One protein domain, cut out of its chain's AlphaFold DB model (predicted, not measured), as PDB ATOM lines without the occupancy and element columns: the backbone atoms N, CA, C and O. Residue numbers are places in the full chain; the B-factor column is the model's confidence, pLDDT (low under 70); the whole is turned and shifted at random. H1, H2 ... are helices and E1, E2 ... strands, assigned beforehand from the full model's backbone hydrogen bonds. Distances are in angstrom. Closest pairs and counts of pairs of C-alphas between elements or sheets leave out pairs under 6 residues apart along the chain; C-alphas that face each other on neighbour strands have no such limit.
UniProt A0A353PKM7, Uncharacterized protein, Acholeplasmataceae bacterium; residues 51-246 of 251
ATOM      1  N   GLU A  51     194.145 172.521 166.310       79.62
ATOM      2  CA  GLU A  51     192.917 172.236 165.573       79.62
ATOM      3  C   GLU A  51     192.386 173.537 164.962       79.62
ATOM      4  O   GLU A  51     192.009 174.469 165.684       79.62
ATOM      5  N   VAL A  52     192.372 173.603 163.629       84.94
ATOM      6  CA  VAL A  52     191.825 174.729 162.867       84.94
ATOM      7  C   VAL A  52     190.838 174.244 161.818       84.94
ATOM      8  O   VAL A  52     191.086 173.255 161.132       84.94
ATOM      9  N   ASP A  53     189.754 174.994 161.665       89.00
ATOM     10  CA  ASP A  53     188.864 174.904 160.515       89.00
ATOM     11  C   ASP A  53     189.178 176.047 159.556       89.00
ATOM     12  O   ASP A  53     189.549 177.143 159.989       89.00
ATOM     13  N   TYR A  54     188.988 175.822 158.259       91.50
ATOM     14  CA  TYR A  54     189.144 176.862 157.256       91.50
ATOM     15  C   TYR A  54     187.977 176.876 156.269       91.50
ATOM     16  O   TYR A  54     187.371 175.848 155.973       91.50
ATOM     17  N   GLU A  55     187.672 178.066 155.768       93.88
ATOM     18  CA  GLU A  55     186.676 178.335 154.736       93.88
ATOM     19  C   GLU A  55     187.368 179.157 153.636       93.88
ATOM     20  O   GLU A  55     188.055 180.140 153.938       93.88
ATOM     21  N   PHE A  56     187.218 178.748 152.374       93.44
ATOM     22  CA  PHE A  56     187.799 179.437 151.220       93.44
ATOM     23  C   PHE A  56     186.714 180.144 150.415       93.44
ATOM     24  O   PHE A  56     185.664 179.564 150.144       93.44
ATOM     25  N   TYR A  57     186.977 181.386 150.024       93.75
ATOM     26  CA  TYR A  57     186.032 182.222 149.304       93.75
ATOM     27  C   TYR A  57     186.660 182.818 148.051       93.75
ATOM     28  O   TYR A  57     187.809 183.269 148.074       93.75
ATOM     29  N   ILE A  58     185.858 182.894 146.994       92.69
ATOM     30  CA  ILE A  58     186.173 183.589 145.745       92.69
ATOM     31  C   ILE A  58     185.253 184.801 145.653       92.69
ATOM     32  O   ILE A  58     184.061 184.696 145.930       92.69
ATOM     33  N   TYR A  59     185.805 185.961 145.317       94.06
ATOM     34  CA  TYR A  59     185.010 187.154 145.071       94.06
ATOM     35  C   TYR A  59     184.459 187.121 143.645       94.06
ATOM     36  O   TYR A  59     185.214 187.194 142.676       94.06
ATOM     37  N   GLU A  60     183.142 187.014 143.535       90.75
ATOM     38  CA  GLU A  60     182.411 187.091 142.279       90.75
ATOM     39  C   GLU A  60     182.266 188.559 141.878       90.75
ATOM     40  O   GLU A  60     181.605 189.338 142.566       90.75
ATOM     41  N   ASP A  61     182.899 188.938 140.770       89.06
ATOM     42  CA  ASP A  61     182.776 190.259 140.155       89.06
ATOM     43  C   ASP A  61     182.808 190.125 138.637       89.06
ATOM     44  O   ASP A  61     183.839 189.791 138.053       89.06
ATOM     45  N   SER A  62     181.692 190.441 137.985       86.62
ATOM     46  CA  SER A  62     181.562 190.359 136.527       86.62
ATOM     47  C   SER A  62     182.533 191.260 135.754       86.62
ATOM     48  O   SER A  62     182.750 191.039 134.558       86.62
ATOM     49  N   LEU A  63     183.106 192.278 136.406       88.50
ATOM     50  CA  LEU A  63     184.084 193.194 135.818       88.50
ATOM     51  C   LEU A  63     185.534 192.882 136.217       88.50
ATOM     52  O   LEU A  63     186.430 193.582 135.742       88.50
ATOM     53  N   HIS A  64     185.761 191.884 137.079       90.69
ATOM     54  CA  HIS A  64     187.073 191.525 137.627       90.69
ATOM     55  C   HIS A  64     187.885 192.751 138.096       90.69
ATOM     56  O   HIS A  64     189.052 192.926 137.745       90.69
ATOM     57  N   LEU A  65     187.266 193.657 138.853       90.88
ATOM     58  CA  LEU A  65     187.931 194.809 139.470       90.88
ATOM     59  C   LEU A  65     188.466 194.483 140.871       90.88
ATOM     60  O   LEU A  65     189.274 195.247 141.406       90.88
ATOM     61  N   GLY A  66     188.051 193.344 141.432       89.69
ATOM     62  CA  GLY A  66     188.386 192.909 142.784       89.69
ATOM     63  C   GLY A  66     187.624 193.688 143.857       89.69
ATOM     64  O   GLY A  66     186.793 194.552 143.563       89.69
ATOM     65  N   ASN A  67     187.905 193.393 145.127       92.00
ATOM     66  CA  ASN A  67     187.290 194.089 146.258       92.00
ATOM     67  C   ASN A  67     188.296 195.016 146.955       92.00
ATOM     68  O   ASN A  67     189.214 194.567 147.636       92.00
ATOM     69  N   ALA A  68     188.105 196.330 146.815       86.69
ATOM     70  CA  ALA A  68     188.985 197.329 147.425       86.69
ATOM     71  C   ALA A  68     188.822 197.447 148.953       86.69
ATOM     72  O   ALA A  68     189.731 197.933 149.629       86.69
ATOM     73  N   THR A  69     187.674 197.042 149.500       91.38
ATOM     74  CA  THR A  69     187.346 197.136 150.931       91.38
ATOM     75  C   THR A  69     186.701 195.833 151.401       91.38
ATOM     76  O   THR A  69     185.523 195.824 151.747       91.38
ATOM     77  N   PRO A  70     187.453 194.721 151.395       93.62
ATOM     78  CA  PRO A  70     186.873 193.394 151.527       93.62
ATOM     79  C   PRO A  70     186.336 193.121 152.931       93.62
ATOM     80  O   PRO A  70     187.042 193.391 153.903       93.62
ATOM     81  N   SER A  71     185.117 192.583 153.043       94.25
ATOM     82  CA  SER A  71     184.477 192.241 154.323       94.25
ATOM     83  C   SER A  71     183.604 190.986 154.204       94.25
ATOM     84  O   SER A  71     182.598 190.989 153.502       94.25
ATOM     85  N   LEU A  72     183.909 189.911 154.938       92.38
ATOM     86  CA  LEU A  72     183.095 188.684 154.929       92.38
ATOM     87  C   LEU A  72     181.823 188.804 155.785       92.38
ATOM     88  O   LEU A  72     180.988 187.901 155.772       92.38
ATOM     89  N   ILE A  73     181.655 189.872 156.562       89.44
ATOM     90  CA  ILE A  73     180.386 190.112 157.272       89.44
ATOM     91  C   ILE A  73     179.346 190.706 156.326       89.44
ATOM     92  O   ILE A  73     178.164 190.371 156.415       89.44
ATOM     93  N   GLU A  74     179.787 191.607 155.455       85.69
ATOM     94  CA  GLU A  74     178.906 192.407 154.607       85.69
ATOM     95  C   GLU A  74     178.759 191.790 153.213       85.69
ATOM     96  O   GLU A  74     177.653 191.763 152.670       85.69
ATOM     97  N   ASP A  75     179.837 191.205 152.688       86.62
ATOM     98  CA  ASP A  75     179.946 190.854 151.275       86.62
ATOM     99  C   ASP A  75     179.782 189.348 151.019       86.62
ATOM    100  O   ASP A  75     180.356 188.840 150.069       86.62
ATOM    101  N   VAL A  76     179.037 188.580 151.822       90.31
ATOM    102  CA  VAL A  76     178.808 187.143 151.531       90.31
ATOM    103  C   VAL A  76     177.580 186.948 150.649       90.31
ATOM    104  O   VAL A  76     176.482 187.417 150.963       90.31
ATOM    105  N   CYS A  77     177.752 186.208 149.551       89.44
ATOM    106  CA  CYS A  77     176.696 185.984 148.573       89.44
ATOM    107  C   CYS A  77     175.506 185.216 149.171       89.44
ATOM    108  O   CYS A  77     175.656 184.099 149.669       89.44
ATOM    109  N   ASN A  78     174.297 185.770 149.036       79.69
ATOM    110  CA  ASN A  78     173.055 185.129 149.488       79.69
ATOM    111  C   ASN A  78     172.194 184.536 148.357       79.69
ATOM    112  O   ASN A  78     171.155 183.966 148.676       79.69
ATOM    113  N   LEU A  79     172.612 184.667 147.083       68.81
ATOM    114  CA  LEU A  79     172.216 183.944 145.844       68.81
ATOM    115  C   LEU A  79     172.311 184.901 144.632       68.81
ATOM    116  O   LEU A  79     171.655 185.939 144.618       68.81
ATOM    117  N   THR A  80     173.076 184.530 143.591       66.12
ATOM    118  CA  THR A  80     173.222 185.263 142.301       66.12
ATOM    119  C   THR A  80     173.510 186.764 142.432       66.12
ATOM    120  O   THR A  80     172.993 187.575 141.664       66.12
ATOM    121  N   GLN A  81     174.281 187.142 143.445       78.31
ATOM    122  CA  GLN A  81     174.736 188.513 143.623       78.31
ATOM    123  C   GLN A  81     176.088 188.673 142.933       78.31
ATOM    124  O   GLN A  81     176.888 187.743 142.921       78.31
ATOM    125  N   ASP A  82     176.278 189.835 142.325       83.38
ATOM    126  CA  ASP A  82     177.564 190.295 141.815       83.38
ATOM    127  C   ASP A  82     178.225 191.128 142.920       83.38
ATOM    128  O   ASP A  82     177.506 191.733 143.725       83.38
ATOM    129  N   GLN A  83     179.554 191.176 142.951       90.12
ATOM    130  CA  GLN A  83     180.350 191.890 143.957       90.12
ATOM    131  C   GLN A  83     180.205 191.311 145.374       90.12
ATOM    132  O   GLN A  83     179.914 192.025 146.334       90.12
ATOM    133  N   CYS A  84     180.379 189.995 145.508       93.25
ATOM    134  CA  CYS A  84     180.326 189.304 146.797       93.25
ATOM    135  C   CYS A  84     181.235 188.067 146.834       93.25
ATOM    136  O   CYS A  84     181.589 187.493 145.814       93.25
ATOM    137  N   TYR A  85     181.602 187.631 148.034       94.00
ATOM    138  CA  TYR A  85     182.340 186.410 148.314       94.00
ATOM    139  C   TYR A  85     181.427 185.183 148.309       94.00
ATOM    140  O   TYR A  85     180.512 185.041 149.133       94.00
ATOM    141  N   LEU A  86     181.729 184.261 147.402       92.12
ATOM    142  CA  LEU A  86     181.133 182.942 147.298       92.12
ATOM    143  C   LEU A  86     182.007 181.921 148.032       92.12
ATOM    144  O   LEU A  86     183.202 181.806 147.770       92.12
ATOM    145  N   LEU A  87     181.406 181.173 148.961       91.62
ATOM    146  CA  LEU A  87     182.076 180.069 149.651       91.62
ATOM    147  C   LEU A  87     182.314 178.909 148.678       91.62
ATOM    148  O   LEU A  87     181.361 178.404 148.084       91.62
ATOM    149  N   VAL A  88     183.554 178.431 148.605       88.81
ATOM    150  CA  VAL A  88     183.919 177.195 147.906       88.81
ATOM    151  C   VAL A  88     183.756 176.025 148.883       88.81
ATOM    152  O   VAL A  88     184.526 175.919 149.840       88.81
ATOM    153  N   PRO A  89     182.749 175.149 148.701       83.44
ATOM    154  CA  PRO A  89     182.413 174.124 149.689       83.44
ATOM    155  C   PRO A  89     183.445 172.993 149.780       83.44
ATOM    156  O   PRO A  89     183.548 172.357 150.826       83.44
ATOM    157  N   ASP A  90     184.191 172.736 148.702       81.50
ATOM    158  CA  ASP A  90     185.261 171.739 148.662       81.50
ATOM    159  C   ASP A  90     186.489 172.306 147.926       81.50
ATOM    160  O   ASP A  90     186.614 172.146 146.711       81.50
ATOM    161  N   PRO A  91     187.406 172.978 148.643       75.12
ATOM    162  CA  PRO A  91     188.592 173.591 148.047       75.12
ATOM    163  C   PRO A  91     189.673 172.567 147.652       75.12
ATOM    164  O   PRO A  91     190.777 172.961 147.279       75.12
ATOM    165  N   THR A  92     189.399 171.257 147.741       76.50
ATOM    166  CA  THR A  92     190.324 170.217 147.252       76.50
ATOM    167  C   THR A  92     190.218 169.992 145.744       76.50
ATOM    168  O   THR A  92     191.123 169.410 145.139       76.50
ATOM    169  N   VAL A  93     189.135 170.470 145.129       78.44
ATOM    170  CA  VAL A  93     188.935 170.454 143.683       78.44
ATOM    171  C   VAL A  93     189.274 171.833 143.129       78.44
ATOM    172  O   VAL A  93     188.874 172.851 143.685       78.44
ATOM    173  N   ALA A  94     190.027 171.863 142.028       78.00
ATOM    174  CA  ALA A  94     190.345 173.108 141.348       78.00
ATOM    175  C   ALA A  94     189.065 173.761 140.809       78.00
ATOM    176  O   ALA A  94     188.336 173.144 140.028       78.00
ATOM    177  N   GLU A  95     188.829 175.010 141.201       83.19
ATOM    178  CA  GLU A  95     187.743 175.821 140.661       83.19
ATOM    179  C   GLU A  95     188.207 176.491 139.364       83.19
ATOM    180  O   GLU A  95     189.256 177.141 139.323       83.19
ATOM    181  N   LEU A  96     187.428 176.328 138.295       82.62
ATOM    182  CA  LEU A  96     187.685 177.007 137.032       82.62
ATOM    183  C   LEU A  96     186.906 178.320 137.002       82.62
ATOM    184  O   LEU A  96     185.686 178.317 136.864       82.62
ATOM    185  N   ILE A  97     187.623 179.439 137.041       82.81
ATOM    186  CA  ILE A  97     187.038 180.748 136.747       82.81
ATOM    187  C   ILE A  97     186.914 180.860 135.221       82.81
ATOM    188  O   ILE A  97     187.893 181.111 134.514       82.81
ATOM    189  N   GLU A  98     185.717 180.590 134.696       73.56
ATOM    190  CA  GLU A  98     185.452 180.656 133.259       73.56
ATOM    191  C   GLU A  98     185.423 182.109 132.773       73.56
ATOM    192  O   GLU A  98     184.611 182.918 133.214       73.56
ATOM    193  N   GLY A  99     186.270 182.443 131.799       73.81
ATOM    194  CA  GLY A  99     186.243 183.772 131.208       73.81
ATOM    195  C   GLY A  99     187.471 184.108 130.379       73.81
ATOM    196  O   GLY A  99     188.440 183.355 130.296       73.81
ATOM    197  N   SER A 100     187.408 185.272 129.737       79.50
ATOM    198  CA  SER A 100     188.598 185.927 129.204       79.50
ATOM    199  C   SER A 100     189.182 186.792 130.307       79.50
ATOM    200  O   SER A 100     188.448 187.566 130.908       79.50
ATOM    201  N   VAL A 101     190.493 186.701 130.504       86.19
ATOM    202  CA  VAL A 101     191.223 187.541 131.453       86.19
ATOM    203  C   VAL A 101     191.912 188.663 130.680       86.19
ATOM    204  O   VAL A 101     192.618 188.401 129.700       86.19
ATOM    205  N   ALA A 102     191.695 189.912 131.084       88.69
ATOM    206  CA  ALA A 102     192.298 191.087 130.458       88.69
ATOM    207  C   ALA A 102     193.354 191.753 131.364       88.69
ATOM    208  O   ALA A 102     193.236 191.733 132.588       88.69
ATOM    209  N   PRO A 103     194.395 192.389 130.790       89.75
ATOM    210  CA  PRO A 103     195.347 193.161 131.581       89.75
ATOM    211  C   PRO A 103     194.643 194.283 132.350       89.75
ATOM    212  O   PRO A 103     193.911 195.079 131.760       89.75
ATOM    213  N   GLY A 104     194.925 194.388 133.645       90.75
ATOM    214  CA  GLY A 104     194.262 195.312 134.561       90.75
ATOM    215  C   GLY A 104     193.185 194.666 135.436       90.75
ATOM    216  O   GLY A 104     192.740 195.309 136.384       90.75
ATOM    217  N   GLU A 105     192.791 193.423 135.156       93.56
ATOM    218  CA  GLU A 105     191.816 192.689 135.965       93.56
ATOM    219  C   GLU A 105     192.432 192.127 137.256       93.56
ATOM    220  O   GLU A 105     193.628 191.813 137.330       93.56
ATOM    221  N   ARG A 106     191.588 192.017 138.283       94.62
ATOM    222  CA  ARG A 106     191.874 191.528 139.630       94.62
ATOM    223  C   ARG A 106     190.884 190.439 140.015       94.62
ATOM    224  O   ARG A 106     189.676 190.604 139.867       94.62
ATOM    225  N   PHE A 107     191.421 189.372 140.587       93.88
ATOM    226  CA  PHE A 107     190.667 188.266 141.162       93.88
ATOM    227  C   PHE A 107     190.935 188.256 142.659       93.88
ATOM    228  O   PHE A 107     192.088 188.110 143.066       93.88
ATOM    229  N   SER A 108     189.890 188.447 143.461       95.69
ATOM    230  CA  SER A 108     190.004 188.558 144.915       95.69
ATOM    231  C   SER A 108     189.549 187.278 145.599       95.69
ATOM    232  O   SER A 108     188.572 186.644 145.203       95.69
ATOM    233  N   PHE A 109     190.237 186.926 146.675       95.44
ATOM    234  CA  PHE A 109     190.002 185.710 147.440       95.44
ATOM    235  C   PHE A 109     190.031 186.016 148.933       95.44
ATOM    236  O   PHE A 109     190.626 187.006 149.370       95.44
ATOM    237  N   ALA A 110     189.406 185.146 149.724       96.69
ATOM    238  CA  ALA A 110     189.523 185.181 151.175       96.69
ATOM    239  C   ALA A 110     189.695 183.772 151.744       96.69
ATOM    240  O   ALA A 110     188.989 182.840 151.361       96.69
ATOM    241  N   ILE A 111     190.610 183.622 152.700       95.62
ATOM    242  CA  ILE A 111     190.718 182.430 153.543       95.62
ATOM    243  C   ILE A 111     190.362 182.843 154.961       95.62
ATOM    244  O   ILE A 111     191.036 183.675 155.569       95.62
ATOM    245  N   LYS A 112     189.309 182.238 155.500       94.62
ATOM    246  CA  LYS A 112     188.899 182.406 156.889       94.62
ATOM    247  C   LYS A 112     189.331 181.185 157.678       94.62
ATOM    248  O   LYS A 112     188.922 180.077 157.357       94.62
ATOM    249  N   VAL A 113     190.127 181.393 158.717       93.25
ATOM    250  CA  VAL A 113     190.656 180.334 159.583       93.25
ATOM    251  C   VAL A 113     190.116 180.525 160.990       93.25
ATOM    252  O   VAL A 113     190.230 181.606 161.568       93.25
ATOM    253  N   ARG A 114     189.533 179.470 161.557       90.94
ATOM    254  CA  ARG A 114     189.017 179.437 162.925       90.94
ATOM    255  C   ARG A 114     189.809 178.436 163.753       90.94
ATOM    256  O   ARG A 114     189.799 177.248 163.457       90.94
ATOM    257  N   SER A 115     190.426 178.903 164.832       88.56
ATOM    258  CA  SER A 115     190.999 178.022 165.851       88.56
ATOM    259  C   SER A 115     189.899 177.420 166.720       88.56
ATOM    260  O   SER A 115     189.077 178.149 167.284       88.56
ATOM    261  N   GLN A 116     189.928 176.097 166.865       82.81
ATOM    262  CA  GLN A 116     189.130 175.347 167.841       82.81
ATOM    263  C   GLN A 116     189.865 175.213 169.187       82.81
ATOM    264  O   GLN A 116     189.243 175.043 170.237       82.81
ATOM    265  N   GLY A 117     191.196 175.345 169.171       75.94
ATOM    266  CA  GLY A 117     192.043 175.303 170.359       75.94
ATOM    267  C   GLY A 117     192.187 176.647 171.081       75.94
ATOM    268  O   GLY A 117     191.804 177.705 170.580       75.94
ATOM    269  N   GLN A 118     192.796 176.592 172.271       71.38
ATOM    270  CA  GLN A 118     193.179 177.764 173.081       71.38
ATOM    271  C   GLN A 118     194.673 178.111 172.983       71.38
ATOM    272  O   GLN A 118     195.127 179.080 173.590       71.38
ATOM    273  N   LEU A 119     195.454 177.299 172.269       80.94
ATOM    274  CA  LEU A 119     196.885 177.520 172.106       80.94
ATOM    275  C   LEU A 119     197.119 178.622 171.078       80.94
ATOM    276  O   LEU A 119     196.534 178.608 169.997       80.94
ATOM    277  N   GLN A 120     197.989 179.572 171.418       84.75
ATOM    278  CA  GLN A 120     198.411 180.586 170.466       84.75
ATOM    279  C   GLN A 120     199.188 179.911 169.335       84.75
ATOM    280  O   GLN A 120     200.209 179.267 169.573       84.75
ATOM    281  N   ALA A 121     198.691 180.087 168.118       88.88
ATOM    282  CA  ALA A 121     199.300 179.584 166.904       88.88
ATOM    283  C   ALA A 121     199.412 180.706 165.872       88.88
ATOM    284  O   ALA A 121     198.648 181.676 165.911       88.88
ATOM    285  N   TYR A 122     200.353 180.546 164.952       92.81
ATOM    286  CA  TYR A 122     200.612 181.456 163.853       92.81
ATOM    287  C   TYR A 122     200.364 180.729 162.534       92.81
ATOM    288  O   TYR A 122     200.779 179.586 162.357       92.81
ATOM    289  N   LEU A 123     199.646 181.402 161.646       94.19
ATOM    290  CA  LEU A 123     199.284 180.969 160.310       94.19
ATOM    291  C   LEU A 123     200.278 181.554 159.305       94.19
ATOM    292  O   LEU A 123     200.531 182.762 159.298       94.19
ATOM    293  N   SER A 124     200.765 180.688 158.425       95.88
ATOM    294  CA  SER A 124     201.530 181.048 157.236       95.88
ATOM    295  C   SER A 124     200.854 180.458 155.998       95.88
ATOM    296  O   SER A 124     200.469 179.286 155.996       95.88
ATOM    297  N   LEU A 125     200.703 181.274 154.956       95.62
ATOM    298  CA  LEU A 125     200.147 180.906 153.660       95.62
ATOM    299  C   LEU A 125     201.194 181.119 152.565       95.62
ATOM    300  O   LEU A 125     201.793 182.192 152.477       95.62
ATOM    301  N   ASP A 126     201.351 180.121 151.702       95.62
ATOM    302  CA  ASP A 126     202.218 180.179 150.524       95.62
ATOM    303  C   ASP A 126     201.486 179.628 149.293       95.62
ATOM    304  O   ASP A 126     200.749 178.650 149.402       95.62
ATOM    305  N   PHE A 127     201.737 180.169 148.101       94.38
ATOM    306  CA  PHE A 127     201.335 179.507 146.860       94.38
ATOM    307  C   PHE A 127     202.375 178.483 146.396       94.38
ATOM    308  O   PHE A 127     203.583 178.656 146.595       94.38
ATOM    309  N   GLY A 128     201.909 177.447 145.700       91.75
ATOM    310  CA  GLY A 128     202.755 176.453 145.048       91.75
ATOM    311  C   GLY A 128     202.118 175.824 143.814       91.75
ATOM    312  O   GLY A 128     200.911 175.924 143.590       91.75
ATOM    313  N   GLY A 129     202.953 175.170 143.003       88.56
ATOM    314  CA  GLY A 129     202.523 174.525 141.758       88.56
ATOM    315  C   GLY A 129     201.938 175.521 140.751       88.56
ATOM    316  O   GLY A 129     200.917 175.253 140.121       88.56
ATOM    317  N   ILE A 130     202.565 176.695 140.648       91.25
ATOM    318  CA  ILE A 130     202.207 177.755 139.700       91.25
ATOM    319  C   ILE A 130     202.632 177.312 138.303       91.25
ATOM    320  O   ILE A 130     203.820 177.109 138.048       91.25
ATOM    321  N   THR A 131     201.665 177.171 137.401       89.94
ATOM    322  CA  THR A 131     201.908 176.668 136.046       89.94
ATOM    323  C   THR A 131     201.120 177.453 135.004       89.94
ATOM    324  O   THR A 131     200.025 177.957 135.261       89.94
ATOM    325  N   SER A 132     201.701 177.564 133.812       90.19
ATOM    326  CA  SER A 132     201.066 178.121 132.621       90.19
ATOM    327  C   SER A 132     201.003 177.029 131.577       90.19
ATOM    328  O   SER A 132     202.032 176.550 131.100       90.19
ATOM    329  N   GLU A 133     199.797 176.641 131.199       86.25
ATOM    330  CA  GLU A 133     199.595 175.629 130.176       86.25
ATOM    331  C   GLU A 133     199.424 176.274 128.798       86.25
ATOM    332  O   GLU A 133     199.047 177.440 128.661       86.25
ATOM    333  N   ASN A 134     199.656 175.477 127.753       81.88
ATOM    334  CA  ASN A 134     199.426 175.847 126.354       81.88
ATOM    335  C   ASN A 134     200.344 176.948 125.792       81.88
ATOM    336  O   ASN A 134     199.987 177.602 124.810       81.88
ATOM    337  N   TYR A 135     201.564 177.101 126.327       80.81
ATOM    338  CA  TYR A 135     202.560 177.997 125.734       80.81
ATOM    339  C   TYR A 135     203.998 177.452 125.758       80.81
ATOM    340  O   TYR A 135     204.485 177.037 126.805       80.81
ATOM    341  N   PRO A 136     204.722 177.458 124.621       76.75
ATOM    342  CA  PRO A 136     206.023 176.793 124.520       76.75
ATOM    343  C   PRO A 136     207.223 177.638 124.979       76.75
ATOM    344  O   PRO A 136     208.315 177.094 125.115       76.75
ATOM    345  N   ARG A 137     207.075 178.959 125.151       82.50
ATOM    346  CA  ARG A 137     208.180 179.842 125.567       82.50
ATOM    347  C   ARG A 137     208.003 180.295 127.001       82.50
ATOM    348  O   ARG A 137     207.018 180.959 127.311       82.50
ATOM    349  N   VAL A 138     208.997 179.988 127.822       84.50
ATOM    350  CA  VAL A 138     208.994 180.274 129.259       84.50
ATOM    351  C   VAL A 138     208.870 181.769 129.557       84.50
ATOM    352  O   VAL A 138     208.175 182.154 130.487       84.50
ATOM    353  N   GLU A 139     209.454 182.629 128.718       80.75
ATOM    354  CA  GLU A 139     209.459 184.083 128.923       80.75
ATOM    355  C   GLU A 139     208.094 184.742 128.685       80.75
ATOM    356  O   GLU A 139     207.883 185.888 129.067       80.75
ATOM    357  N   ASN A 140     207.174 184.030 128.034       88.06
ATOM    358  CA  ASN A 140     205.845 184.518 127.667       88.06
ATOM    359  C   ASN A 140     204.733 183.699 128.336       88.06
ATOM    360  O   ASN A 140     203.576 183.775 127.919       88.06
ATOM    361  N   MET A 141     205.079 182.886 129.334       91.50
ATOM    362  CA  MET A 141     204.103 182.179 130.154       91.50
ATOM    363  C   MET A 141     203.252 183.189 130.921       91.50
ATOM    364  O   MET A 141     203.789 184.074 131.595       91.50
ATOM    365  N   ILE A 142     201.928 183.056 130.824       91.81
ATOM    366  CA  ILE A 142     200.963 184.001 131.394       91.81
ATOM    367  C   ILE A 142     201.134 184.191 132.907       91.81
ATOM    368  O   ILE A 142     200.926 185.301 133.387       91.81
ATOM    369  N   GLN A 143     201.608 183.178 133.645       92.25
ATOM    370  CA  GLN A 143     201.886 183.306 135.083       92.25
ATOM    371  C   GLN A 143     202.805 184.489 135.398       92.25
ATOM    372  O   GLN A 143     202.576 185.198 136.369       92.25
ATOM    373  N   THR A 144     203.792 184.768 134.540       91.75
ATOM    374  CA  THR A 144     204.745 185.873 134.746       91.75
ATOM    375  C   THR A 144     204.100 187.255 134.649       91.75
ATOM    376  O   THR A 144     204.677 188.245 135.097       91.75
ATOM    377  N   ALA A 145     202.897 187.335 134.077       92.25
ATOM    378  CA  ALA A 145     202.123 188.560 133.988       92.25
ATOM    379  C   ALA A 145     201.197 188.781 135.193       92.25
ATOM    380  O   ALA A 145     200.671 189.885 135.358       92.25
ATOM    381  N   PHE A 146     201.025 187.772 136.050       94.44
ATOM    382  CA  PHE A 146     200.286 187.897 137.296       94.44
ATOM    383  C   PHE A 146     201.209 188.292 138.450       94.44
ATOM    384  O   PHE A 146     202.318 187.773 138.607       94.44
ATOM    385  N   MET A 147     200.718 189.208 139.280       95.31
ATOM    386  CA  MET A 147     201.238 189.437 140.625       95.31
ATOM    387  C   MET A 147     200.202 189.005 141.653       95.31
ATOM    388  O   MET A 147     199.005 188.997 141.360       95.31
ATOM    389  N   TYR A 148     200.661 188.714 142.859       96.00
ATOM    390  CA  TYR A 148     199.797 188.470 144.004       96.00
ATOM    391  C   TYR A 148     200.042 189.510 145.098       96.00
ATOM    392  O   TYR A 148     201.145 190.052 145.214       96.00
ATOM    393  N   GLU A 149     199.017 189.790 145.899       95.62
ATOM    394  CA  GLU A 149     199.071 190.777 146.980       95.62
ATOM    395  C   GLU A 149     198.123 190.399 148.123       95.62
ATOM    396  O   GLU A 149     196.980 190.027 147.881       95.62
ATOM    397  N   VAL A 150     198.561 190.558 149.376       96.81
ATOM    398  CA  VAL A 150     197.666 190.516 150.544       96.81
ATOM    399  C   VAL A 150     197.009 191.879 150.716       96.81
ATOM    400  O   VAL A 150     197.669 192.859 151.074       96.81
ATOM    401  N   ILE A 151     195.699 191.949 150.497       95.75
ATOM    402  CA  ILE A 151     194.962 193.216 150.549       95.75
ATOM    403  C   ILE A 151     194.525 193.570 151.969       95.75
ATOM    404  O   ILE A 151     194.540 194.750 152.325       95.75
ATOM    405  N   ARG A 152     194.196 192.579 152.808       96.88
ATOM    406  CA  ARG A 152     193.747 192.800 154.191       96.88
ATOM    407  C   ARG A 152     193.964 191.557 155.048       96.88
ATOM    408  O   ARG A 152     193.729 190.442 154.594       96.88
ATOM    409  N   VAL A 153     194.345 191.759 156.307       97.12
ATOM    410  CA  VAL A 153     194.250 190.734 157.360       97.12
ATOM    411  C   VAL A 153     193.366 191.280 158.470       97.12
ATOM    412  O   VAL A 153     193.661 192.337 159.024       97.12
ATOM    413  N   SER A 154     192.287 190.583 158.803       96.38
ATOM    414  CA  SER A 154     191.319 191.027 159.810       96.38
ATOM    415  C   SER A 154     190.910 189.892 160.743       96.38
ATOM    416  O   SER A 154     191.145 188.714 160.474       96.38
ATOM    417  N   TYR A 155     190.298 190.251 161.867       95.44
ATOM    418  CA  TYR A 155     189.772 189.303 162.841       95.44
ATOM    419  C   TYR A 155     188.269 189.474 162.971       95.44
ATOM    420  O   TYR A 155     187.756 190.593 163.012       95.44
ATOM    421  N   LEU A 156     187.565 188.354 163.088       93.25
ATOM    422  CA  LEU A 156     186.131 188.357 163.331       93.25
ATOM    423  C   LEU A 156     185.874 188.380 164.841       93.25
ATOM    424  O   LEU A 156     186.219 187.435 165.553       93.25
ATOM    425  N   THR A 157     185.273 189.457 165.329       91.25
ATOM    426  CA  THR A 157     184.920 189.660 166.740       91.25
ATOM    427  C   THR A 157     183.402 189.635 166.929       91.25
ATOM    428  O   THR A 157     182.640 189.535 165.969       91.25
ATOM    429  N   ILE A 158     182.944 189.752 168.179       86.62
ATOM    430  CA  ILE A 158     181.511 189.885 168.495       86.62
ATOM    431  C   ILE A 158     180.936 191.202 167.943       86.62
ATOM    432  O   ILE A 158     179.754 191.260 167.611       86.62
ATOM    433  N   GLU A 159     181.756 192.252 167.849       86.06
ATOM    434  CA  GLU A 159     181.339 193.587 167.397       86.06
ATOM    435  C   GLU A 159     181.421 193.756 165.873       86.06
ATOM    436  O   GLU A 159     180.893 194.727 165.338       86.06
ATOM    437  N   GLY A 160     182.049 192.806 165.176       90.75
ATOM    438  CA  GLY A 160     182.251 192.847 163.733       90.75
ATOM    439  C   GLY A 160     183.668 192.454 163.325       90.75
ATOM    440  O   GLY A 160     184.418 191.851 164.098       90.75
ATOM    441  N   GLU A 161     184.027 192.786 162.091       94.56
ATOM    442  CA  GLU A 161     185.339 192.524 161.507       94.56
ATOM    443  C   GLU A 161     186.272 193.706 161.792       94.56
ATOM    444  O   GLU A 161     185.901 194.858 161.569       94.56
ATOM    445  N   THR A 162     187.472 193.442 162.311       94.75
ATOM    446  CA  THR A 162     188.440 194.503 162.631       94.75
ATOM    447  C   THR A 162     188.971 195.182 161.376       94.75
ATOM    448  O   THR A 162     189.017 194.568 160.313       94.75
ATOM    449  N   GLU A 163     189.492 196.399 161.517       94.38
ATOM    450  CA  GLU A 163     190.316 197.058 160.492       94.38
ATOM    451  C   GLU A 163     191.487 196.179 160.014       94.38
ATOM    452  O   GLU A 163     191.818 195.164 160.631       94.38
ATOM    453  N   ASP A 164     192.113 196.571 158.904       96.00
ATOM    454  CA  ASP A 164     193.276 195.872 158.359       96.00
ATOM    455  C   ASP A 164     194.480 195.914 159.313       96.00
ATOM    456  O   ASP A 164     194.999 196.979 159.651       96.00
ATOM    457  N   LEU A 165     194.950 194.733 159.708       95.38
ATOM    458  CA  LEU A 165     196.082 194.533 160.606       95.38
ATOM    459  C   LEU A 165     197.293 193.913 159.903       95.38
ATOM    460  O   LEU A 165     198.252 193.562 160.586       95.38
ATOM    461  N   LYS A 166     197.309 193.789 158.566       94.44
ATOM    462  CA  LYS A 166     198.417 193.118 157.854       94.44
ATOM    463  C   LYS A 166     199.791 193.754 158.091       94.44
ATOM    464  O   LYS A 166     200.804 193.088 157.945       94.44
ATOM    465  N   SER A 167     199.828 195.038 158.458       93.38
ATOM    466  CA  SER A 167     201.072 195.773 158.753       93.38
ATOM    467  C   SER A 167     201.510 195.685 160.222       93.38
ATOM    468  O   SER A 167     202.516 196.289 160.599       93.38
ATOM    469  N   ASN A 168     200.753 194.987 161.072       93.25
ATOM    470  CA  ASN A 168     201.055 194.878 162.493       93.25
ATOM    471  C   ASN A 168     202.036 193.735 162.742       93.25
ATOM    472  O   ASN A 168     201.825 192.616 162.290       93.25
ATOM    473  N   ALA A 169     203.064 193.979 163.555       88.56
ATOM    474  CA  ALA A 169     203.949 192.908 163.998       88.56
ATOM    475  C   ALA A 169     203.157 191.828 164.775       88.56
ATOM    476  O   ALA A 169     202.297 192.185 165.586       88.56
ATOM    477  N   PRO A 170     203.451 190.527 164.591       93.25
ATOM    478  CA  PRO A 170     204.561 189.954 163.820       93.25
ATOM    479  C   PRO A 170     204.211 189.584 162.365       93.25
ATOM    480  O   PRO A 170     204.948 188.814 161.764       93.25
ATOM    481  N   ILE A 171     203.100 190.081 161.815       95.88
ATOM    482  CA  ILE A 171     202.625 189.698 160.481       95.88
ATOM    483  C   ILE A 171     203.599 190.198 159.415       95.88
ATOM    484  O   ILE A 171     203.944 191.381 159.373       95.88
ATOM    485  N   GLU A 172     203.991 189.291 158.528       96.44
ATOM    486  CA  GLU A 172     204.767 189.598 157.331       96.44
ATOM    487  C   GLU A 172     203.919 189.259 156.109       96.44
ATOM    488  O   GLU A 172     203.318 188.192 156.039       96.44
ATOM    489  N   PHE A 173     203.832 190.167 155.141       95.25
ATOM    490  CA  PHE A 173     203.097 189.932 153.901       95.25
ATOM    491  C   PHE A 173     203.978 190.234 152.698       95.25
ATOM    492  O   PHE A 173     204.889 191.064 152.757       95.25
ATOM    493  N   HIS A 174     203.684 189.561 151.592       94.19
ATOM    494  CA  HIS A 174     204.476 189.641 150.377       94.19
ATOM    495  C   HIS A 174     203.618 190.061 149.188       94.19
ATOM    496  O   HIS A 174     202.483 189.617 149.018       94.19
ATOM    497  N   THR A 175     204.222 190.885 148.335       95.00
ATOM    498  CA  THR A 175     203.665 191.299 147.049       95.00
ATOM    499  C   THR A 175     204.728 191.063 145.991       95.00
ATOM    500  O   THR A 175     205.803 191.669 146.052       95.00
ATOM    501  N   ASN A 176     204.474 190.160 145.045       94.38
ATOM    502  CA  ASN A 176     205.453 189.834 144.013       94.38
ATOM    503  C   ASN A 176     204.804 189.284 142.738       94.38
ATOM    504  O   ASN A 176     203.633 188.908 142.727       94.38
ATOM    505  N   TYR A 177     205.590 189.237 141.666       93.81
ATOM    506  CA  TYR A 177     205.251 188.531 140.436       93.81
ATOM    507  C   TYR A 177     205.594 187.049 140.549       93.81
ATOM    508  O   TYR A 177     206.581 186.680 141.196       93.81
ATOM    509  N   PHE A 178     204.831 186.209 139.852       93.81
ATOM    510  CA  PHE A 178     205.262 184.835 139.631       93.81
ATOM    511  C   PHE A 178     206.418 184.792 138.623       93.81
ATOM    512  O   PHE A 178     206.518 185.613 137.709       93.81
ATOM    513  N   THR A 179     207.313 183.823 138.781       91.06
ATOM    514  CA  THR A 179     208.363 183.517 137.802       91.06
ATOM    515  C   THR A 179     207.927 182.331 136.947       91.06
ATOM    516  O   THR A 179     206.897 181.722 137.214       91.06
ATOM    517  N   TYR A 180     208.695 181.982 135.915       85.12
ATOM    518  CA  TYR A 180     208.457 180.786 135.096       85.12
ATOM    519  C   TYR A 180     208.927 179.479 135.771       85.12
ATOM    520  O   TYR A 180     208.840 178.412 135.168       85.12
ATOM    521  N   GLU A 181     209.471 179.538 136.991       83.44
ATOM    522  CA  GLU A 181     209.947 178.356 137.712       83.44
ATOM    523  C   GLU A 181     208.784 177.652 138.428       83.44
ATOM    524  O   GLU A 181     208.242 178.155 139.412       83.44
ATOM    525  N   GLU A 182     208.423 176.459 137.949       68.31
ATOM    526  CA  GLU A 182     207.283 175.674 138.458       68.31
ATOM    527  C   GLU A 182     207.480 175.166 139.900       68.31
ATOM    528  O   GLU A 182     206.514 174.931 140.623       68.31
ATOM    529  N   SER A 183     208.732 174.996 140.344       71.31
ATOM    530  CA  SER A 183     209.070 174.453 141.669       71.31
ATOM    531  C   SER A 183     209.185 175.509 142.771       71.31
ATOM    532  O   SER A 183     209.586 175.176 143.889       71.31
ATOM    533  N   LEU A 184     208.921 176.780 142.465       83.56
ATOM    534  CA  LEU A 184     209.077 177.857 143.433       83.56
ATOM    535  C   LEU A 184     207.852 177.938 144.357       83.56
ATOM    536  O   LEU A 184     206.708 177.841 143.913       83.56
ATOM    537  N   ILE A 185     208.110 178.134 145.649       92.19
ATOM    538  CA  ILE A 185     207.089 178.483 146.639       92.19
ATOM    539  C   ILE A 185     207.036 180.008 146.711       92.19
ATOM    540  O   ILE A 185     208.074 180.652 146.878       92.19
ATOM    541  N   TYR A 186     205.838 180.574 146.594       94.62
ATOM    542  CA  TYR A 186     205.626 182.017 146.648       94.62
ATOM    543  C   TYR A 186     204.982 182.370 147.987       94.62
ATOM    544  O   TYR A 186     203.800 182.070 148.173       94.62
ATOM    545  N   PRO A 187     205.726 182.971 148.929       95.12
ATOM    546  CA  PRO A 187     205.159 183.317 150.220       95.12
ATOM    547  C   PRO A 187     204.098 184.394 150.036       95.12
ATOM    548  O   PRO A 187     204.319 185.333 149.269       95.12
ATOM    549  N   LEU A 188     202.957 184.236 150.708       95.31
ATOM    550  CA  LEU A 188     201.835 185.171 150.649       95.31
ATOM    551  C   LEU A 188     201.761 185.994 151.938       95.31
ATOM    552  O   LEU A 188     201.948 187.211 151.907       95.31
ATOM    553  N   VAL A 189     201.536 185.328 153.072       97.31
ATOM    554  CA  VAL A 189     201.518 185.953 154.402       97.31
ATOM    555  C   VAL A 189     202.075 184.988 155.433       97.31
ATOM    556  O   VAL A 189     201.717 183.815 155.418       97.31
ATOM    557  N   HIS A 190     202.912 185.467 156.346       97.12
ATOM    558  CA  HIS A 190     203.507 184.686 157.426       97.12
ATOM    559  C   HIS A 190     203.175 185.279 158.785       97.12
ATOM    560  O   HIS A 190     202.864 186.466 158.926       97.12
ATOM    561  N   ASN A 191     203.288 184.427 159.803       95.69
ATOM    562  CA  ASN A 191     203.236 184.825 161.204       95.69
ATOM    563  C   ASN A 191     201.920 185.498 161.620       95.69
ATOM    564  O   ASN A 191     201.911 186.327 162.530       95.69
ATOM    565  N   VAL A 192     200.794 185.120 161.006       95.25
ATOM    566  CA  VAL A 192     199.471 185.649 161.353       95.25
ATOM    567  C   VAL A 192     198.947 184.973 162.617       95.25
ATOM    568  O   VAL A 192     198.628 183.788 162.567       95.25
ATOM    569  N   PRO A 193     198.818 185.666 163.763       93.50
ATOM    570  CA  PRO A 193     198.260 185.044 164.959       93.50
ATOM    571  C   PRO A 193     196.828 184.563 164.691       93.50
ATOM    572  O   PRO A 193     195.986 185.344 164.277       93.50
ATOM    573  N   VAL A 194     196.511 183.293 164.934       89.56
ATOM    574  CA  VAL A 194     195.134 182.791 164.733       89.56
ATOM    575  C   VAL A 194     194.243 183.115 165.929       89.56
ATOM    576  O   VAL A 194     193.050 183.372 165.783       89.56
ATOM    577  N   ILE A 195     194.841 183.156 167.122       86.06
ATOM    578  CA  ILE A 195     194.204 183.682 168.326       86.06
ATOM    579  C   ILE A 195     194.801 185.050 168.603       86.06
ATOM    580  O   ILE A 195     195.999 185.168 168.877       86.06
ATOM    581  N   ASN A 196     193.954 186.073 168.584       79.81
ATOM    582  CA  ASN A 196     194.353 187.412 168.972       79.81
ATOM    583  C   ASN A 196     193.749 187.768 170.333       79.81
ATOM    584  O   ASN A 196     192.535 187.923 170.483       79.81
ATOM    585  N   LEU A 197     194.628 187.885 171.332       77.00
ATOM    586  CA  LEU A 197     194.262 188.164 172.721       77.00
ATOM    587  C   LEU A 197     193.697 189.575 172.917       77.00
ATOM    588  O   LEU A 197     192.901 189.778 173.829       77.00
ATOM    589  N   GLU A 198     194.080 190.536 172.073       79.62
ATOM    590  CA  GLU A 198     193.576 191.913 172.144       79.62
ATOM    591  C   GLU A 198     192.095 191.971 171.757       79.62
ATOM    592  O   GLU A 198     191.291 192.589 172.451       79.62
ATOM    593  N   PHE A 199     191.720 191.245 170.702       78.06
ATOM    594  CA  PHE A 199     190.355 191.235 170.170       78.06
ATOM    595  C   PHE A 199     189.488 190.096 170.712       78.06
ATOM    596  O   PHE A 199     188.320 189.985 170.343       78.06
ATOM    597  N   SER A 200     190.049 189.232 171.570       80.81
ATOM    598  CA  SER A 200     189.389 188.011 172.055       80.81
ATOM    599  C   SER A 200     188.772 187.188 170.914       80.81
ATOM    600  O   SER A 200     187.683 186.629 171.051       80.81
ATOM    601  N   SER A 201     189.462 187.146 169.772       82.94
ATOM    602  CA  SER A 201     189.015 186.453 168.567       82.94
ATOM    603  C   SER A 201     189.850 185.203 168.325       82.94
ATOM    604  O   SER A 201     191.072 185.214 168.492       82.94
ATOM    605  N   SER A 202     189.172 184.134 167.909       85.75
ATOM    606  CA  SER A 202     189.773 182.891 167.419       85.75
ATOM    607  C   SER A 202     189.556 182.691 165.917       85.75
ATOM    608  O   SER A 202     189.707 181.579 165.420       85.75
ATOM    609  N   THR A 203     189.117 183.729 165.197       92.44
ATOM    610  CA  THR A 203     188.844 183.665 163.758       92.44
ATOM    611  C   THR A 203     189.568 184.798 163.047       92.44
ATOM    612  O   THR A 203     189.270 185.969 163.280       92.44
ATOM    613  N   VAL A 204     190.483 184.434 162.157       95.25
ATOM    614  CA  VAL A 204     191.242 185.354 161.311       95.25
ATOM    615  C   VAL A 204     190.817 185.190 159.858       95.25
ATOM    616  O   VAL A 204     190.463 184.090 159.430       95.25
ATOM    617  N   ILE A 205     190.824 186.281 159.105       97.19
ATOM    618  CA  ILE A 205     190.507 186.304 157.682       97.19
ATOM    619  C   ILE A 205     191.678 186.958 156.956       97.19
ATOM    620  O   ILE A 205     192.103 188.061 157.302       97.19
ATOM    621  N   VAL A 206     192.211 186.260 155.958       97.56
ATOM    622  CA  VAL A 206     193.252 186.765 155.062       97.56
ATOM    623  C   VAL A 206     192.632 186.965 153.690       97.56
ATOM    624  O   VAL A 206     192.174 186.007 153.071       97.56
ATOM    625  N   TYR A 207     192.654 188.204 153.213       98.00
ATOM    626  CA  TYR A 207     192.214 188.574 151.878       98.00
ATOM    627  C   TYR A 207     193.415 188.825 150.984       98.00
ATOM    628  O   TYR A 207     194.366 189.510 151.381       98.00
ATOM    629  N   PHE A 208     193.353 188.323 149.760       97.38
ATOM    630  CA  PHE A 208     194.421 188.491 148.789       97.38
ATOM    631  C   PHE A 208     193.888 188.552 147.363       97.38
ATOM    632  O   PHE A 208     192.833 188.002 147.055       97.38
ATOM    633  N   ASP A 209     194.663 189.204 146.506       96.69
ATOM    634  CA  ASP A 209     194.368 189.401 145.096       96.69
ATOM    635  C   ASP A 209     195.397 188.693 144.218       96.69
ATOM    636  O   ASP A 209     196.587 188.633 144.539       96.69
ATOM    637  N   LEU A 210     194.933 188.254 143.051       95.75
ATOM    638  CA  LEU A 210     195.754 188.017 141.873       95.75
ATOM    639  C   LEU A 210     195.446 189.115 140.855       95.75
ATOM    640  O   LEU A 210     194.303 189.271 140.430       95.75
ATOM    641  N   TYR A 211     196.460 189.874 140.452       95.38
ATOM    642  CA  TYR A 211     196.322 190.982 139.509       95.38
ATOM    643  C   TYR A 211     197.071 190.685 138.214       95.38
ATOM    644  O   TYR A 211     198.285 190.459 138.227       95.38
ATOM    645  N   PHE A 212     196.359 190.740 137.086       93.69
ATOM    646  CA  PHE A 212     196.979 190.673 135.768       93.69
ATOM    647  C   PHE A 212     197.593 192.034 135.439       93.69
ATOM    648  O   PHE A 212     196.916 192.986 135.046       93.69
ATOM    649  N   SER A 213     198.912 192.129 135.572       91.06
ATOM    650  CA  SER A 213     199.640 193.368 135.358       91.06
ATOM    651  C   SER A 213     199.621 193.833 133.905       91.06
ATOM    652  O   SER A 213     200.045 193.130 132.986       91.06
ATOM    653  N   ASN A 214     199.224 195.089 133.705       87.62
ATOM    654  CA  ASN A 214     199.299 195.768 132.411       87.62
ATOM    655  C   ASN A 214     200.719 196.219 132.025       87.62
ATOM    656  O   ASN A 214     200.927 196.659 130.894       87.62
ATOM    657  N   SER A 215     201.692 196.136 132.941       85.94
ATOM    658  CA  SER A 215     203.074 196.550 132.679       85.94
ATOM    659  C   SER A 215     203.946 195.430 132.114       85.94
ATOM    660  O   SER A 215     205.054 195.705 131.653       85.94
ATOM    661  N   ILE A 216     203.480 194.180 132.167       82.69
ATOM    662  CA  ILE A 216     204.217 193.028 131.652       82.69
ATOM    663  C   ILE A 216     203.894 192.834 130.171       82.69
ATOM    664  O   ILE A 216     202.737 192.753 129.758       82.69
ATOM    665  N   PHE A 217     204.947 192.752 129.366       81.25
ATOM    666  CA  PHE A 217     204.884 192.464 127.940       81.25
ATOM    667  C   PHE A 217     205.729 191.230 127.640       81.25
ATOM    668  O   PHE A 217     206.799 191.039 128.214       81.25
ATOM    669  N   GLY A 218     205.259 190.397 126.715       83.25
ATOM    670  CA  GLY A 218     206.061 189.288 126.206       83.25
ATOM    671  C   GLY A 218     207.125 189.762 125.218       83.25
ATOM    672  O   GLY A 218     207.118 190.906 124.753       83.25
ATOM    673  N   THR A 219     208.013 188.853 124.830       86.25
ATOM    674  CA  THR A 219     209.059 189.087 123.824       86.25
ATOM    675  C   THR A 219     208.991 188.073 122.685       86.25
ATOM    676  O   THR A 219     208.521 186.941 122.837       86.25
ATOM    677  N   ASP A 220     209.409 188.485 121.491       84.88
ATOM    678  CA  ASP A 220     209.440 187.626 120.309       84.88
ATOM    679  C   ASP A 220     210.693 186.728 120.258       84.88
ATOM    680  O   ASP A 220     211.463 186.598 121.211       84.88
ATOM    681  N   ALA A 221     210.909 186.049 119.127       84.31
ATOM    682  CA  ALA A 221     212.057 185.160 118.944       84.31
ATOM    683  C   ALA A 221     213.427 185.829 118.945       84.31
ATOM    684  O   ALA A 221     214.428 185.134 119.108       84.31
ATOM    685  N   PHE A 222     213.456 187.143 118.809       87.81
ATOM    686  CA  PHE A 222     214.659 187.951 118.742       87.81
ATOM    687  C   PHE A 222     214.807 188.848 119.979       87.81
ATOM    688  O   PHE A 222     215.709 189.683 120.015       87.81
ATOM    689  N   GLY A 223     213.949 188.672 120.994       83.31
ATOM    690  CA  GLY A 223     213.936 189.477 122.216       83.31
ATOM    691  C   GLY A 223     213.286 190.853 122.041       83.31
ATOM    692  O   GLY A 223     213.460 191.721 122.896       83.31
ATOM    693  N   VAL A 224     212.557 191.084 120.945       85.44
ATOM    694  CA  VAL A 224     211.828 192.335 120.719       85.44
ATOM    695  C   VAL A 224     210.520 192.290 121.513       85.44
ATOM    696  O   VAL A 224     209.775 191.314 121.397       85.44
ATOM    697  N   PRO A 225     210.217 193.314 122.327       84.94
ATOM    698  CA  PRO A 225     208.999 193.339 123.124       84.94
ATOM    699  C   PRO A 225     207.756 193.482 122.246       84.94
ATOM    700  O   PRO A 225     207.723 194.287 121.310       84.94
ATOM    701  N   TYR A 226     206.710 192.728 122.576       82.94
ATOM    702  CA  TYR A 226     205.390 192.935 121.996       82.94
ATOM    703  C   TYR A 226     204.787 194.245 122.509       82.94
ATOM    704  O   TYR A 226     204.989 194.651 123.649       82.94
ATOM    705  N   THR A 227     204.009 194.907 121.655       79.50
ATOM    706  CA  THR A 227     203.318 196.161 121.992       79.50
ATOM    707  C   THR A 227     201.939 195.941 122.617       79.50
ATOM    708  O   THR A 227     201.248 196.907 122.926       79.50
ATOM    709  N   ASN A 228     201.515 194.684 122.765       78.81
ATOM    710  CA  ASN A 228     200.231 194.301 123.338       78.81
ATOM    711  C   ASN A 228     200.340 192.987 124.130       78.81
ATOM    712  O   ASN A 228     201.331 192.261 124.038       78.81
ATOM    713  N   SER A 229     199.283 192.673 124.875       81.12
ATOM    714  CA  SER A 229     199.184 191.473 125.714       81.12
ATOM    715  C   SER A 229     198.649 190.247 124.969       81.12
ATOM    716  O   SER A 229     198.438 189.206 125.585       81.12
ATOM    717  N   ASN A 230     198.472 190.318 123.640       84.00
ATOM    718  CA  ASN A 230     197.959 189.191 122.847       84.00
ATOM    719  C   ASN A 230     198.883 187.969 122.907       84.00
ATOM    720  O   ASN A 230     198.469 186.852 122.610       84.00
ATOM    721  N   ILE A 231     200.140 188.183 123.291       85.69
ATOM    722  CA  ILE A 231     201.117 187.122 123.502       85.69
ATOM    723  C   ILE A 231     200.693 186.119 124.589       85.69
ATOM    724  O   ILE A 231     201.097 184.960 124.529       85.69
ATOM    725  N   PHE A 232     199.833 186.544 125.519       87.50
ATOM    726  CA  PHE A 232     199.306 185.730 126.614       87.50
ATOM    727  C   PHE A 232     197.980 185.025 126.281       87.50
ATOM    728  O   PHE A 232     197.427 184.318 127.117       87.50
ATOM    729  N   MET A 233     197.449 185.192 125.064       86.06
ATOM    730  CA  MET A 233     196.179 184.575 124.672       86.06
ATOM    731  C   MET A 233     196.267 183.047 124.603       86.06
ATOM    732  O   MET A 233     197.289 182.488 124.205       86.06
ATOM    733  N   ASN A 234     195.135 182.389 124.880       86.06
ATOM    734  CA  ASN A 234     194.950 180.930 124.827       86.06
ATOM    735  C   ASN A 234     195.857 180.137 125.782       86.06
ATOM    736  O   ASN A 234     196.120 178.960 125.543       86.06
ATOM    737  N   GLN A 235     196.328 180.778 126.847       88.69
ATOM    738  CA  GLN A 235     197.044 180.124 127.933       88.69
ATOM    739  C   GLN A 235     196.098 179.906 129.110       88.69
ATOM    740  O   GLN A 235     195.151 180.672 129.293       88.69
ATOM    741  N   VAL A 236     196.367 178.877 129.908       88.69
ATOM    742  CA  VAL A 236     195.672 178.650 131.181       88.69
ATOM    743  C   VAL A 236     196.665 178.923 132.294       88.69
ATOM    744  O   VAL A 236     197.764 178.370 132.276       88.69
ATOM    745  N   PHE A 237     196.293 179.797 133.225       91.38
ATOM    746  CA  PHE A 237     197.053 180.032 134.444       91.38
ATOM    747  C   PHE A 237     196.470 179.172 135.566       91.38
ATOM    748  O   PHE A 237     195.294 179.313 135.893       91.38
ATOM    749  N   SER A 238     197.293 178.300 136.142       90.62
ATOM    750  CA  SER A 238     196.875 177.346 137.168       90.62
ATOM    751  C   SER A 238     197.699 177.529 138.441       90.62
ATOM    752  O   SER A 238     198.933 177.525 138.408       90.62
ATOM    753  N   ILE A 239     197.007 177.628 139.576       90.94
ATOM    754  CA  ILE A 239     197.585 177.573 140.923       90.94
ATOM    755  C   ILE A 239     197.137 176.257 141.545       90.94
ATOM    756  O   ILE A 239     195.957 176.081 141.835       90.94
ATOM    757  N   GLN A 240     198.062 175.316 141.725       88.31
ATOM    758  CA  GLN A 240     197.705 173.984 142.224       88.31
ATOM    759  C   GLN A 240     197.538 173.952 143.743       88.31
ATOM    760  O   GLN A 240     196.745 173.166 144.260       88.31
ATOM    761  N   HIS A 241     198.307 174.772 144.467       88.62
ATOM    762  CA  HIS A 241     198.377 174.698 145.918       88.62
ATOM    763  C   HIS A 241     198.368 176.076 146.572       88.62
ATOM    764  O   HIS A 241     199.105 176.981 146.173       88.62
ATOM    765  N   ILE A 242     197.595 176.177 147.652       90.88
ATOM    766  CA  ILE A 242     197.776 177.168 148.708       90.88
ATOM    767  C   ILE A 242     198.168 176.381 149.957       90.88
ATOM    768  O   ILE A 242     197.348 175.681 150.550       90.88
ATOM    769  N   PHE A 243     199.444 176.426 150.321       91.81
ATOM    770  CA  PHE A 243     199.953 175.753 151.504       91.81
ATOM    771  C   PHE A 243     199.595 176.555 152.742       91.81
ATOM    772  O   PHE A 243     200.003 177.703 152.880       91.81
ATOM    773  N   MET A 244     198.880 175.915 153.662       91.44
ATOM    774  CA  MET A 244     198.613 176.440 154.992       91.44
ATOM    775  C   MET A 244     199.522 175.744 156.002       91.44
ATOM    776  O   MET A 244     199.480 174.521 156.150       91.44
ATOM    777  N   LYS A 245     200.341 176.524 156.705       91.44
ATOM    778  CA  LYS A 245     201.220 176.052 157.779       91.44
ATOM    779  C   LYS A 245     200.822 176.707 159.092       91.44
ATOM    780  O   LYS A 245     200.490 177.888 159.127       91.44
ATOM    781  N   MET A 246     200.889 175.922 160.162       89.25
ATOM    782  CA  MET A 246     200.572 176.348 161.519       89.25
ATOM    783  C   MET A 246     201.786 176.123 162.416       89.25
ATOM    784  O   MET A 246     202.331 175.018 162.453       89.25
TER     785      MET A 246
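This is residues 51 to 246 of the 251 residues of an uncharacterized protein of Acholeplasmataceae bacterium (UniProt A0A353PKM7). What shape do these atoms make? They make an elongated sandwich of two sheets, only partly face to face, with the E2 and E1 side of the five-stranded sheet reaching past the three-stranded one and the short helices H1 and H2 at one end. On the other side, residues 172 to 177 bridge E5 and E6. What is it built of? The printed part has 196 residues, under half in named elements, and is mostly strand: along the chain come E1 E2 E3 E4 H1 E5 E6 E7 H2 E8, in sheets ordered E2 E1 E3 E7 E5 and E6 E4 E8, both antiparallel throughout. How large is it? It is compact, with a radius of gyration of the C-alphas of 17.8 A and spans of 59 by 35 by 29 A.

What makes the larger sheet? Its order is E2, residues 84 to 88, E1, residues 52 to 60, E3, residues 106 to 115, E7, residues 203 to 212, and E5, residues 146 to 155; it is strongly twisted. Within hydrogen-bond range are N 86 and O 58 at 2.8 A in the hairpin E1 and E2, N 55 and O 112 at 2.9 A, N 109 and O 208 at 2.8 A, and N 207 and O 152 at 2.8 A. What makes the smaller sheet? E4, residues 122 to 133, is the inner strand between E6, residues 186 to 193, and E8, residues 236 to 246. N 188 and O 125, 2.9 A, and N 126 and O 243, 3.0 A, are within hydrogen-bond range. How do the sheets stand? They form a sandwich, two sheets face to face, the facing parts 9.7 A centre to centre and the strands at 25 degrees. The closest C-alphas of E5 and E6, Val 150 and Leu 188, are 6.8 A apart, while E1 and E2 are apart from E4, E6 and E8. Where are the helices? H1, residues 142 to 145, is on the smaller sheet at a height of 8.4 A and only grazes the larger. H2, residues 229 to 232, is on neither sheet; it is close to H1 but not clearly touching, the closest C-alphas, Ile 142 and Phe 232, being 5.3 A apart. Both helices are too short for an O i to N i+4 pair, and the one O i to N i+3 pair of each is within range.

Where do the first and last strands lie? E1 begins at C-alpha 52, (191.825, 174.729, 162.867), and E8 ends at C-alpha 246, (200.572, 176.348, 161.519). How long are the longer strands? From first to last C-alpha, E4 measures 34.2 A, E8 30.8 A, E7 30.0 A, E3 29.5 A, E5 27.7 A and E1 25.8 A.

How far does it reach? The two C-alphas farthest apart, those of Ile 158 and Phe 222, are 59.8 A apart. Is it whole, and which links are long? The printed part has no cut, and the links E1 to E2, E2 to E3, E5 to E6 and E7 to H2 are long. Where is confidence low? Residues 79 to 80 and 182 are under 70 in pLDDT, against a mean of 88.8 for the printed part.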